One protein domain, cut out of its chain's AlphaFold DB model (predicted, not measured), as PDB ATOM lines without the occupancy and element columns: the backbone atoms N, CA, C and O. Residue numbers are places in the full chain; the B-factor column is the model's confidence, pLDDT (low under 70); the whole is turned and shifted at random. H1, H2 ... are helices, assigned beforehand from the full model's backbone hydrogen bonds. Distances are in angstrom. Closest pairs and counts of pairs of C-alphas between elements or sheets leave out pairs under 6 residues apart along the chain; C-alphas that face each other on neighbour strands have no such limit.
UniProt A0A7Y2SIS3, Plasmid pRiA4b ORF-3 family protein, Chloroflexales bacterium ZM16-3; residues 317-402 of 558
ATOM      1  N   ALA A 317     212.538 140.182 108.509       91.81
ATOM      2  CA  ALA A 317     211.942 141.484 108.804       91.81
ATOM      3  C   ALA A 317     210.412 141.484 108.641       91.81
ATOM      4  O   ALA A 317     209.707 142.183 109.376       91.81
ATOM      5  N   ARG A 318     209.884 140.708 107.682       92.50
ATOM      6  CA  ARG A 318     208.439 140.561 107.487       92.50
ATOM      7  C   ARG A 318     207.796 139.773 108.629       92.50
ATOM      8  O   ARG A 318     206.763 140.215 109.126       92.50
ATOM      9  N   ILE A 319     208.418 138.682 109.079       91.50
ATOM     10  CA  ILE A 319     207.967 137.883 110.230       91.50
ATOM     11  C   ILE A 319     207.993 138.709 111.518       91.50
ATOM     12  O   ILE A 319     206.991 138.759 112.228       91.50
ATOM     13  N   ASP A 320     209.071 139.451 111.780       91.81
ATOM     14  CA  ASP A 320     209.168 140.328 112.953       91.81
ATOM     15  C   ASP A 320     208.043 141.380 112.975       91.81
ATOM     16  O   ASP A 320     207.495 141.696 114.034       91.81
ATOM     17  N   ALA A 321     207.665 141.914 111.808       89.31
ATOM     18  CA  ALA A 321     206.562 142.864 111.685       89.31
ATOM     19  C   ALA A 321     205.189 142.220 111.958       89.31
ATOM     20  O   ALA A 321     204.339 142.862 112.575       89.31
ATOM     21  N   ILE A 322     204.982 140.966 111.537       88.62
ATOM     22  CA  ILE A 322     203.765 140.191 111.839       88.62
ATOM     23  C   ILE A 322     203.656 139.965 113.350       88.62
ATOM     24  O   ILE A 322     202.622 140.262 113.944       88.62
ATOM     25  N   LEU A 323     204.746 139.548 113.998       87.19
ATOM     26  CA  LEU A 323     204.781 139.304 115.445       87.19
ATOM     27  C   LEU A 323     204.535 140.577 116.274       87.19
ATOM     28  O   LEU A 323     203.969 140.515 117.363       87.19
ATOM     29  N   GLN A 324     204.919 141.751 115.763       87.75
ATOM     30  CA  GLN A 324     204.633 143.044 116.399       87.75
ATOM     31  C   GLN A 324     203.184 143.514 116.210       87.75
ATOM     32  O   GLN A 324     202.763 144.478 116.852       87.75
ATOM     33  N   SER A 325     202.421 142.897 115.307       84.31
ATOM     34  CA  SER A 325     201.040 143.268 114.986       84.31
ATOM     35  C   SER A 325     200.179 142.018 114.747       84.31
ATOM     36  O   SER A 325     199.653 141.855 113.648       84.31
ATOM     37  N   PRO A 326     199.993 141.157 115.768       71.81
ATOM     38  CA  PRO A 326     199.380 139.830 115.620       71.81
ATOM     39  C   PRO A 326     197.919 139.866 115.147       71.81
ATOM     40  O   PRO A 326     197.440 138.914 114.543       71.81
ATOM     41  N   ASP A 327     197.215 140.982 115.358       77.50
ATOM     42  CA  ASP A 327     195.846 141.181 114.863       77.50
ATOM     43  C   ASP A 327     195.789 141.540 113.363       77.50
ATOM     44  O   ASP A 327     194.707 141.656 112.780       77.50
ATOM     45  N   THR A 328     196.941 141.770 112.726       79.81
ATOM     46  CA  THR A 328     197.037 142.162 111.317       79.81
ATOM     47  C   THR A 328     197.304 140.940 110.453       79.81
ATOM     48  O   THR A 328     198.377 140.350 110.505       79.81
ATOM     49  N   ARG A 329     196.328 140.598 109.613       85.44
ATOM     50  CA  ARG A 329     196.432 139.493 108.654       85.44
ATOM     51  C   ARG A 329     197.400 139.834 107.525       85.44
ATOM     52  O   ARG A 329     197.429 140.976 107.054       85.44
ATOM     53  N   VAL A 330     198.149 138.837 107.072       88.06
ATOM     54  CA  VAL A 330     198.970 138.936 105.864       88.06
ATOM     55  C   VAL A 330     198.045 138.901 104.639       88.06
ATOM     56  O   VAL A 330     197.213 138.000 104.553       88.06
ATOM     57  N   PRO A 331     198.133 139.885 103.724       87.31
ATOM     58  CA  PRO A 331     197.344 139.887 102.494       87.31
ATOM     59  C   PRO A 331     197.666 138.692 101.589       87.31
ATOM     60  O   PRO A 331     198.831 138.317 101.468       87.31
ATOM     61  N   ASP A 332     196.658 138.166 100.890       81.81
ATOM     62  CA  ASP A 332     196.816 137.039  99.953       81.81
ATOM     63  C   ASP A 332     197.756 137.351  98.769       81.81
ATOM     64  O   ASP A 332     198.268 136.443  98.120       81.81
ATOM     65  N   ASP A 333     197.990 138.635  98.472       86.44
ATOM     66  CA  ASP A 333     198.893 139.108  97.418       86.44
ATOM     67  C   ASP A 333     200.316 139.431  97.914       86.44
ATOM     68  O   ASP A 333     201.132 139.958  97.149       86.44
ATOM     69  N   ASP A 334     200.642 139.123  99.176       86.25
ATOM     70  CA  ASP A 334     201.985 139.327  99.719       86.25
ATOM     71  C   ASP A 334     202.992 138.371  99.041       86.25
ATOM     72  O   ASP A 334     202.820 137.150  99.085       86.25
ATOM     73  N   PRO A 335     204.074 138.888  98.428       85.19
ATOM     74  CA  PRO A 335     205.035 138.068  97.691       85.19
ATOM     75  C   PRO A 335     205.821 137.087  98.572       85.19
ATOM     76  O   PRO A 335     206.457 136.181  98.038       85.19
ATOM     77  N   LEU A 336     205.816 137.270  99.895       90.19
ATOM     78  CA  LEU A 336     206.464 136.374 100.852       90.19
ATOM     79  C   LEU A 336     205.476 135.410 101.509       90.19
ATOM     80  O   LEU A 336     205.911 134.555 102.276       90.19
ATOM     81  N   LEU A 337     204.174 135.523 101.219       86.75
ATOM     82  CA  LEU A 337     203.144 134.706 101.852       86.75
ATOM     83  C   LEU A 337     203.436 133.201 101.766       86.75
ATOM     84  O   LEU A 337     203.357 132.576 102.814       86.75
ATOM     85  N   PRO A 338     203.848 132.612 100.623       84.75
ATOM     86  CA  PRO A 338     204.163 131.183 100.575       84.75
ATOM     87  C   PRO A 338     205.243 130.782 101.588       84.75
ATOM     88  O   PRO A 338     205.034 129.870 102.375       84.75
ATOM     89  N   ALA A 339     206.349 131.533 101.648       86.94
ATOM     90  CA  ALA A 339     207.442 131.273 102.584       86.94
ATOM     91  C   ALA A 339     207.011 131.448 104.052       86.94
ATOM     92  O   ALA A 339     207.402 130.667 104.916       86.94
ATOM     93  N   ILE A 340     206.187 132.458 104.345       88.81
ATOM     94  CA  ILE A 340     205.657 132.696 105.696       88.81
ATOM     95  C   ILE A 340     204.695 131.569 106.093       88.81
ATOM     96  O   ILE A 340     204.793 131.061 107.207       88.81
ATOM     97  N   THR A 341     203.803 131.156 105.190       86.06
ATOM     98  CA  THR A 341     202.851 130.058 105.396       86.06
ATOM     99  C   THR A 341     203.584 128.750 105.659       86.06
ATOM    100  O   THR A 341     203.253 128.091 106.635       86.06
ATOM    101  N   THR A 342     204.620 128.412 104.882       85.00
ATOM    102  CA  THR A 342     205.453 127.220 105.122       85.00
ATOM    103  C   THR A 342     206.084 127.238 106.513       85.00
ATOM    104  O   THR A 342     206.019 126.244 107.226       85.00
ATOM    105  N   ILE A 343     206.652 128.371 106.938       84.12
ATOM    106  CA  ILE A 343     207.273 128.496 108.266       84.12
ATOM    107  C   ILE A 343     206.235 128.350 109.384       84.12
ATOM    108  O   ILE A 343     206.486 127.668 110.373       84.12
ATOM    109  N   PHE A 344     205.084 129.011 109.254       87.50
ATOM    110  CA  PHE A 344     204.038 128.974 110.277       87.50
ATOM    111  C   PHE A 344     203.403 127.585 110.364       87.50
ATOM    112  O   PHE A 344     203.194 127.096 111.470       87.50
ATOM    113  N   ALA A 345     203.174 126.932 109.226       80.19
ATOM    114  CA  ALA A 345     202.716 125.553 109.142       80.19
ATOM    115  C   ALA A 345     203.710 124.581 109.800       80.19
ATOM    116  O   ALA A 345     203.320 123.829 110.685       80.19
ATOM    117  N   ALA A 346     205.003 124.677 109.472       79.00
ATOM    118  CA  ALA A 346     206.053 123.828 110.045       79.00
ATOM    119  C   ALA A 346     206.228 123.995 111.568       79.00
ATOM    120  O   ALA A 346     206.745 123.107 112.239       79.00
ATOM    121  N   LEU A 347     205.820 125.140 112.123       79.38
ATOM    122  CA  LEU A 347     205.823 125.412 113.565       79.38
ATOM    123  C   LEU A 347     204.441 125.206 114.211       79.38
ATOM    124  O   LEU A 347     204.231 125.618 115.354       79.38
ATOM    125  N   SER A 348     203.489 124.613 113.484       78.81
ATOM    126  CA  SER A 348     202.111 124.359 113.925       78.81
ATOM    127  C   SER A 348     201.382 125.611 114.431       78.81
ATOM    128  O   SER A 348     200.568 125.559 115.356       78.81
ATOM    129  N   LEU A 349     201.677 126.766 113.834       83.06
ATOM    130  CA  LEU A 349     201.066 128.052 114.161       83.06
ATOM    131  C   LEU A 349     199.818 128.310 113.311       83.06
ATOM    132  O   LEU A 349     199.748 127.850 112.171       83.06
ATOM    133  N   PRO A 350     198.848 129.107 113.801       84.00
ATOM    134  CA  PRO A 350     197.720 129.545 112.989       84.00
ATOM    135  C   PRO A 350     198.181 130.275 111.730       84.00
ATOM    136  O   PRO A 350     199.113 131.077 111.776       84.00
ATOM    137  N   SER A 351     197.486 130.040 110.620       85.31
ATOM    138  CA  SER A 351     197.808 130.678 109.346       85.31
ATOM    139  C   SER A 351     197.836 132.210 109.451       85.31
ATOM    140  O   SER A 351     196.910 132.827 110.001       85.31
ATOM    141  N   PRO A 352     198.853 132.856 108.859       82.50
ATOM    142  CA  PRO A 352     199.039 134.302 108.928       82.50
ATOM    143  C   PRO A 352     197.971 135.097 108.150       82.50
ATOM    144  O   PRO A 352     197.842 136.306 108.349       82.50
ATOM    145  N   THR A 353     197.181 134.452 107.281       84.12
ATOM    146  CA  THR A 353     196.079 135.089 106.530       84.12
ATOM    147  C   THR A 353     194.773 135.145 107.328       84.12
ATOM    148  O   THR A 353     193.851 135.891 106.988       84.12
ATOM    149  N   GLY A 354     194.676 134.385 108.425       78.44
ATOM    150  CA  GLY A 354     193.451 134.226 109.212       78.44
ATOM    151  C   GLY A 354     192.416 133.275 108.596       78.44
ATOM    152  O   GLY A 354     191.288 133.230 109.091       78.44
ATOM    153  N   HIS A 355     192.783 132.551 107.537       84.88
ATOM    154  CA  HIS A 355     192.068 131.385 107.014       84.88
ATOM    155  C   HIS A 355     192.752 130.106 107.497       84.88
ATOM    156  O   HIS A 355     193.957 130.118 107.693       84.88
ATOM    157  N   THR A 356     192.020 129.015 107.684       88.62
ATOM    158  CA  THR A 356     192.612 127.699 107.967       88.62
ATOM    159  C   THR A 356     193.522 127.239 106.827       88.62
ATOM    160  O   THR A 356     193.339 127.647 105.679       88.62
ATOM    161  N   TYR A 357     194.507 126.396 107.138       88.12
ATOM    162  CA  TYR A 357     195.262 125.686 106.106       88.12
ATOM    163  C   TYR A 357     194.337 124.702 105.388       88.12
ATOM    164  O   TYR A 357     193.474 124.104 106.026       88.12
ATOM    165  N   LEU A 358     194.505 124.522 104.081       89.25
ATOM    166  CA  LEU A 358     193.847 123.427 103.365       89.25
ATOM    167  C   LEU A 358     194.707 122.172 103.501       89.25
ATOM    168  O   LEU A 358     195.920 122.255 103.313       89.25
ATOM    169  N   ALA A 359     194.100 121.034 103.821       83.19
ATOM    170  CA  ALA A 359     194.813 119.768 103.976       83.19
ATOM    171  C   ALA A 359     195.616 119.411 102.713       83.19
ATOM    172  O   ALA A 359     196.799 119.088 102.810       83.19
ATOM    173  N   SER A 360     195.036 119.607 101.525       83.00
ATOM    174  CA  SER A 360     195.717 119.360 100.245       83.00
ATOM    175  C   SER A 360     196.959 120.233 100.049       83.00
ATOM    176  O   SER A 360     197.971 119.776  99.523       83.00
ATOM    177  N   GLN A 361     196.921 121.481 100.525       83.38
ATOM    178  CA  GLN A 361     198.071 122.386 100.469       83.38
ATOM    179  C   GLN A 361     199.187 121.958 101.420       83.38
ATOM    180  O   GLN A 361     200.354 122.179 101.117       83.38
ATOM    181  N   LEU A 362     198.850 121.377 102.573       77.94
ATOM    182  CA  LEU A 362     199.853 120.877 103.511       77.94
ATOM    183  C   LEU A 362     200.571 119.653 102.937       77.94
ATOM    184  O   LEU A 362     201.797 119.611 102.989       77.94
ATOM    185  N   VAL A 363     199.834 118.743 102.295       73.50
ATOM    186  CA  VAL A 363     200.433 117.606 101.577       73.50
ATOM    187  C   VAL A 363     201.307 118.076 100.411       73.50
ATOM    188  O   VAL A 363     202.417 117.590 100.231       73.50
ATOM    189  N   GLU A 364     200.880 119.086  99.644       77.56
ATOM    190  CA  GLU A 364     201.711 119.650  98.566       77.56
ATOM    191  C   GLU A 364     203.007 120.297  99.097       77.56
ATOM    192  O   GLU A 364     204.048 120.247  98.439       77.56
ATOM    193  N   LEU A 365     202.954 120.915 100.281       69.88
ATOM    194  CA  LEU A 365     204.088 121.617 100.886       69.88
ATOM    195  C   LEU A 365     205.097 120.688 101.563       69.88
ATOM    196  O   LEU A 365     206.294 120.982 101.527       69.88
ATOM    197  N   PHE A 366     204.622 119.626 102.213       68.69
ATOM    198  CA  PHE A 366     205.439 118.793 103.096       68.69
ATOM    199  C   PHE A 366     205.519 117.322 102.676       68.69
ATOM    200  O   PHE A 366     206.329 116.592 103.237       68.69
ATOM    201  N   GLY A 367     204.751 116.904 101.669       66.44
ATOM    202  CA  GLY A 367     204.608 115.504 101.281       66.44
ATOM    203  C   GLY A 367     203.492 114.791 102.045       66.44
ATOM    204  O   GLY A 367     202.753 115.396 102.820       66.44
ATOM    205  N   ASP A 368     203.374 113.493 101.799       58.69
ATOM    206  CA  ASP A 368     202.372 112.564 102.332       58.69
ATOM    207  C   ASP A 368     202.922 111.681 103.470       58.69
ATOM    208  O   ASP A 368     202.422 110.591 103.729       58.69
ATOM    209  N   GLU A 369     203.960 112.145 104.171       54.09
ATOM    210  CA  GLU A 369     204.539 111.418 105.305       54.09
ATOM    211  C   GLU A 369     203.555 111.331 106.492       54.09
ATOM    212  O   GLU A 369     202.817 112.282 106.764       54.09
ATOM    213  N   ASP A 370     203.602 110.227 107.254       45.69
ATOM    214  CA  ASP A 370     202.721 109.963 108.410       45.69
ATOM    215  C   ASP A 370     202.654 111.148 109.401       45.69
ATOM    216  O   ASP A 370     201.591 111.470 109.927       45.69
ATOM    217  N   GLU A 371     203.772 111.853 109.620       52.56
ATOM    218  CA  GLU A 371     203.843 113.018 110.518       52.56
ATOM    219  C   GLU A 371     202.981 114.202 110.037       52.56
ATOM    220  O   GLU A 371     202.440 114.959 110.850       52.56
ATOM    221  N   ILE A 372     202.838 114.373 108.719       69.25
ATOM    222  CA  ILE A 372     202.014 115.423 108.110       69.25
ATOM    223  C   ILE A 372     200.541 115.034 108.136       69.25
ATOM    224  O   ILE A 372     199.706 115.895 108.412       69.25
ATOM    225  N   LEU A 373     200.221 113.757 107.921       66.19
ATOM    226  CA  LEU A 373     198.854 113.242 108.032       66.19
ATOM    227  C   LEU A 373     198.329 113.380 109.471       66.19
ATOM    228  O   LEU A 373     197.264 113.966 109.679       66.19
ATOM    229  N   ASP A 374     199.132 112.994 110.470       64.94
ATOM    230  CA  ASP A 374     198.825 113.189 111.895       64.94
ATOM    231  C   ASP A 374     198.615 114.677 112.233       64.94
ATOM    232  O   ASP A 374     197.716 115.051 113.001       64.94
ATOM    233  N   TRP A 375     199.429 115.565 111.653       68.00
ATOM    234  CA  TRP A 375     199.272 117.005 111.843       68.00
ATOM    235  C   TRP A 375     198.022 117.568 111.155       68.00
ATOM    236  O   TRP A 375     197.373 118.449 111.724       68.00
ATOM    237  N   ILE A 376     197.648 117.074 109.973       77.44
ATOM    238  CA  ILE A 376     196.418 117.461 109.270       77.44
ATOM    239  C   ILE A 376     195.193 117.071 110.098       77.44
ATOM    240  O   ILE A 376     194.314 117.912 110.310       77.44
ATOM    241  N   GLU A 377     195.156 115.843 110.618       72.19
ATOM    242  CA  GLU A 377     194.072 115.358 111.472       72.19
ATOM    243  C   GLU A 377     193.969 116.180 112.759       72.19
ATOM    244  O   GLU A 377     192.929 116.782 113.048       72.19
ATOM    245  N   HIS A 378     195.071 116.301 113.502       71.56
ATOM    246  CA  HIS A 378     195.076 117.051 114.754       71.56
ATOM    247  C   HIS A 378     194.824 118.553 114.536       71.56
ATOM    248  O   HIS A 378     194.131 119.223 115.306       71.56
ATOM    249  N   GLY A 379     195.347 119.107 113.446       73.38
ATOM    250  CA  GLY A 379     195.109 120.479 113.027       73.38
ATOM    251  C   GLY A 379     193.648 120.734 112.654       73.38
ATOM    252  O   GLY A 379     193.138 121.824 112.934       73.38
ATOM    253  N   ALA A 380     192.949 119.752 112.082       80.06
ATOM    254  CA  ALA A 380     191.521 119.838 111.798       80.06
ATOM    255  C   ALA A 380     190.692 119.854 113.093       80.06
ATOM    256  O   ALA A 380     189.793 120.689 113.232       80.06
ATOM    257  N   GLU A 381     191.048 119.034 114.088       72.75
ATOM    258  CA  GLU A 381     190.422 119.057 115.421       72.75
ATOM    259  C   GLU A 381     190.585 120.414 116.122       72.75
ATOM    260  O   GLU A 381     189.663 120.913 116.775       72.75
ATOM    261  N   LEU A 382     191.758 121.033 115.970       75.62
ATOM    262  CA  LEU A 382     192.074 122.347 116.532       75.62
ATOM    263  C   LEU A 382     191.484 123.515 115.721       75.62
ATOM    264  O   LEU A 382     191.622 124.672 116.128       75.62
ATOM    265  N   GLY A 383     190.822 123.240 114.592       80.06
ATOM    266  CA  GLY A 383     190.274 124.257 113.695       80.06
ATOM    267  C   GLY A 383     191.348 125.104 113.008       80.06
ATOM    268  O   GLY A 383     191.081 126.250 112.646       80.06
ATOM    269  N   LEU A 384     192.563 124.568 112.872       80.12
ATOM    270  CA  LEU A 384     193.691 125.166 112.157       80.12
ATOM    271  C   LEU A 384     193.747 124.699 110.700       80.12
ATOM    272  O   LEU A 384     194.202 125.454 109.840       80.12
ATOM    273  N   VAL A 385     193.249 123.492 110.426       86.19
ATOM    274  CA  VAL A 385     193.229 122.858 109.104       86.19
ATOM    275  C   VAL A 385     191.783 122.615 108.671       86.19
ATOM    276  O   VAL A 385     190.893 122.366 109.481       86.19
ATOM    277  N   THR A 386     191.519 122.742 107.379       92.38
ATOM    278  CA  THR A 386     190.267 122.359 106.736       92.38
ATOM    279  C   THR A 386     190.549 121.200 105.801       92.38
ATOM    280  O   THR A 386     191.349 121.339 104.878       92.38
ATOM    281  N   ILE A 387     189.870 120.084 106.053       85.62
ATOM    282  CA  ILE A 387     189.825 118.941 105.146       85.62
ATOM    283  C   ILE A 387     189.037 119.382 103.913       85.62
ATOM    284  O   ILE A 387     187.839 119.658 103.997       85.62
ATOM    285  N   ASP A 388     189.741 119.592 102.808       87.00
ATOM    286  CA  ASP A 388     189.161 120.080 101.565       87.00
ATOM    287  C   ASP A 388     188.970 118.940 100.551       87.00
ATOM    288  O   ASP A 388     189.703 117.954 100.601       87.00
ATOM    289  N   PRO A 389     188.033 119.068  99.590       83.88
ATOM    290  CA  PRO A 389     187.695 117.972  98.680       83.88
ATOM    291  C   PRO A 389     188.861 117.440  97.838       83.88
ATOM    292  O   PRO A 389     188.779 116.326  97.333       83.88
ATOM    293  N   ALA A 390     189.928 118.224  97.635       77.88
ATOM    294  CA  ALA A 390     191.102 117.728  96.923       77.88
ATOM    295  C   ALA A 390     191.903 116.738  97.780       77.88
ATOM    296  O   ALA A 390     192.402 115.766  97.236       77.88
ATOM    297  N   TYR A 391     191.975 116.948  99.098       76.56
ATOM    298  CA  TYR A 391     192.594 116.004 100.029       76.56
ATOM    299  C   TYR A 391     191.757 114.732 100.193       76.56
ATOM    300  O   TYR A 391     192.304 113.637 100.161       76.56
ATOM    301  N   GLU A 392     190.428 114.857 100.282       74.50
ATOM    302  CA  GLU A 392     189.530 113.688 100.305       74.50
ATOM    303  C   GLU A 392     189.696 112.838  99.036       74.50
ATOM    304  O   GLU A 392     189.878 111.631  99.124       74.50
ATOM    305  N   ALA A 393     189.765 113.474  97.860       69.44
ATOM    306  CA  ALA A 393     190.012 112.768  96.604       69.44
ATOM    307  C   ALA A 393     191.393 112.086  96.541       69.44
ATOM    308  O   ALA A 393     191.523 111.064  95.875       69.44
ATOM    309  N   MET A 394     192.414 112.637  97.210       67.88
ATOM    310  CA  MET A 394     193.738 112.008  97.308       67.88
ATOM    311  C   MET A 394     193.691 110.740  98.164       67.88
ATOM    312  O   MET A 394     194.249 109.724  97.759       67.88
ATOM    313  N   LEU A 395     192.980 110.776  99.297       59.41
ATOM    314  CA  LEU A 395     192.780 109.605 100.157       59.41
ATOM    315  C   LEU A 395     191.953 108.520  99.460       59.41
ATOM    316  O   LEU A 395     192.302 107.343  99.536       59.41
ATOM    317  N   ASP A 396     190.897 108.910  98.743       51.50
ATOM    318  CA  ASP A 396     190.073 107.981  97.968       51.50
ATOM    319  C   ASP A 396     190.884 107.326  96.836       51.50
ATOM    320  O   ASP A 396     190.803 106.116  96.643       51.50
ATOM    321  N   GLU A 397     191.713 108.085  96.107       50.44
ATOM    322  CA  GLU A 397     192.563 107.550  95.033       50.44
ATOM    323  C   GLU A 397     193.647 106.600  95.569       50.44
ATOM    324  O   GLU A 397     193.940 105.576  94.944       50.44
ATOM    325  N   GLU A 398     194.228 106.894  96.733       46.00
ATOM    326  CA  GLU A 398     195.198 106.024  97.400       46.00
ATOM    327  C   GLU A 398     194.545 104.728  97.902       46.00
ATOM    328  O   GLU A 398     195.044 103.630  97.629       46.00
ATOM    329  N   PHE A 399     193.385 104.833  98.550       38.06
ATOM    330  CA  PHE A 399     192.602 103.689  99.009       38.06
ATOM    331  C   PHE A 399     192.142 102.808  97.837       38.06
ATOM    332  O   PHE A 399     192.335 101.588  97.863       38.06
ATOM    333  N   ASP A 400     191.632 103.413  96.761       38.69
ATOM    334  CA  ASP A 400     191.269 102.723  95.520       38.69
ATOM    335  C   ASP A 400     192.489 102.054  94.875       38.69
ATOM    336  O   ASP A 400     192.391 100.944  94.356       38.69
ATOM    337  N   THR A 401     193.665 102.683  94.919       43.84
ATOM    338  CA  THR A 401     194.900 102.119  94.350       43.84
ATOM    339  C   THR A 401     195.397 100.910  95.145       43.84
ATOM    340  O   THR A 401     195.834  99.921  94.549       43.84
ATOM    341  N   ILE A 402     195.311 100.955  96.476       38.78
ATOM    342  CA  ILE A 402     195.735  99.868  97.374       38.78
ATOM    343  C   ILE A 402     194.766  98.676  97.301       38.78
ATOM    344  O   ILE A 402     195.194  97.519  97.372       38.78
TER     345      ILE A 402
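What this domain is: This is residues 317 to 402 of the 558 residues of the protein "Plasmid pRiA4b ORF-3 family protein" of Chloroflexales bacterium ZM16-3 (UniProt A0A7Y2SIS3). An elongated string of short helices: H5, the longest, reaches out at one end with residues 395 to 402 sticking out, and its near end meets H3, on which H4 folds back as a helical hairpin. From H3, H2 and then H1 follow toward the other end of the long axis, with few contacts between them. The printed part has 86 residues with five named helices, H1 to H5 in order along the chain, and no named strand; the class is all helix. The whole is only just compact, close to loose, with a radius of gyration of the C-alphas of 14.1 A, and spans 47 by 25 by 19 A.

How they stand to each other: H5, residues 389 to 402, touches H3, residues 359 to 366, with residues 390 to 391 alone. The two only just touch, with 3 pairs of C-alphas within 8 A, the closest being those of Ser 360 and Tyr 391 at 4.6 A. Their lines stand at 73 degrees, only just about perpendicular. H4, residues 370 to 381, touches H3 with residues 372 to 376 alone; the closest C-alphas are those of Ala 359 and Ile 376, 6.0 A apart. H3 and H4 form a helical hairpin and run opposite ways at 36 degrees, only just a steep tilt. H2, residues 337 to 346, is close to H3 but not clearly touching, about perpendicular at 89 degrees, with the closest C-alphas, of Thr 342 and Leu 365, 7.2 A apart. H1, residues 317 to 323, is close to H2 but not clearly touching; the closest C-alphas, of Ile 319 and Ile 340, are 7.3 A apart, and the two run the same way at a steep tilt of 57 degrees. H4 and H5 are apart. Residues 357 to 358 form a short parallel pairing with residues 385 to 386. In H1, H2, H3, H4 and H5 every O i to N i+4 pair is within hydrogen-bond range.

Where its parts are: H5 measures 19.9 A from first to last C-alpha and ends at C-alpha 402, (195.735, 99.868, 97.374). H4 measures 16.8 A and H2 13.9 A. H3 measures 10.7 A and begins at C-alpha 359, (194.813, 119.768, 103.976). H1 measures 10.0 A and begins at C-alpha 317, (211.942, 141.484, 108.804).

The domain as a whole: The two C-alphas farthest apart are those of Gln 324 and Ile 402, at 48.0 A. Without residues 395 to 402, which stand free, the body spans 36 by 23 by 20 A. The printed part has no cut. The links H1 to H2 and H2 to H3 are long, with 13 and 12 residues; H4 to H5 is short, and H3 to H4 is tight. The mean pLDDT of the printed part is 76.7, and residues 365 to 375 and 393 to 402 are under 70.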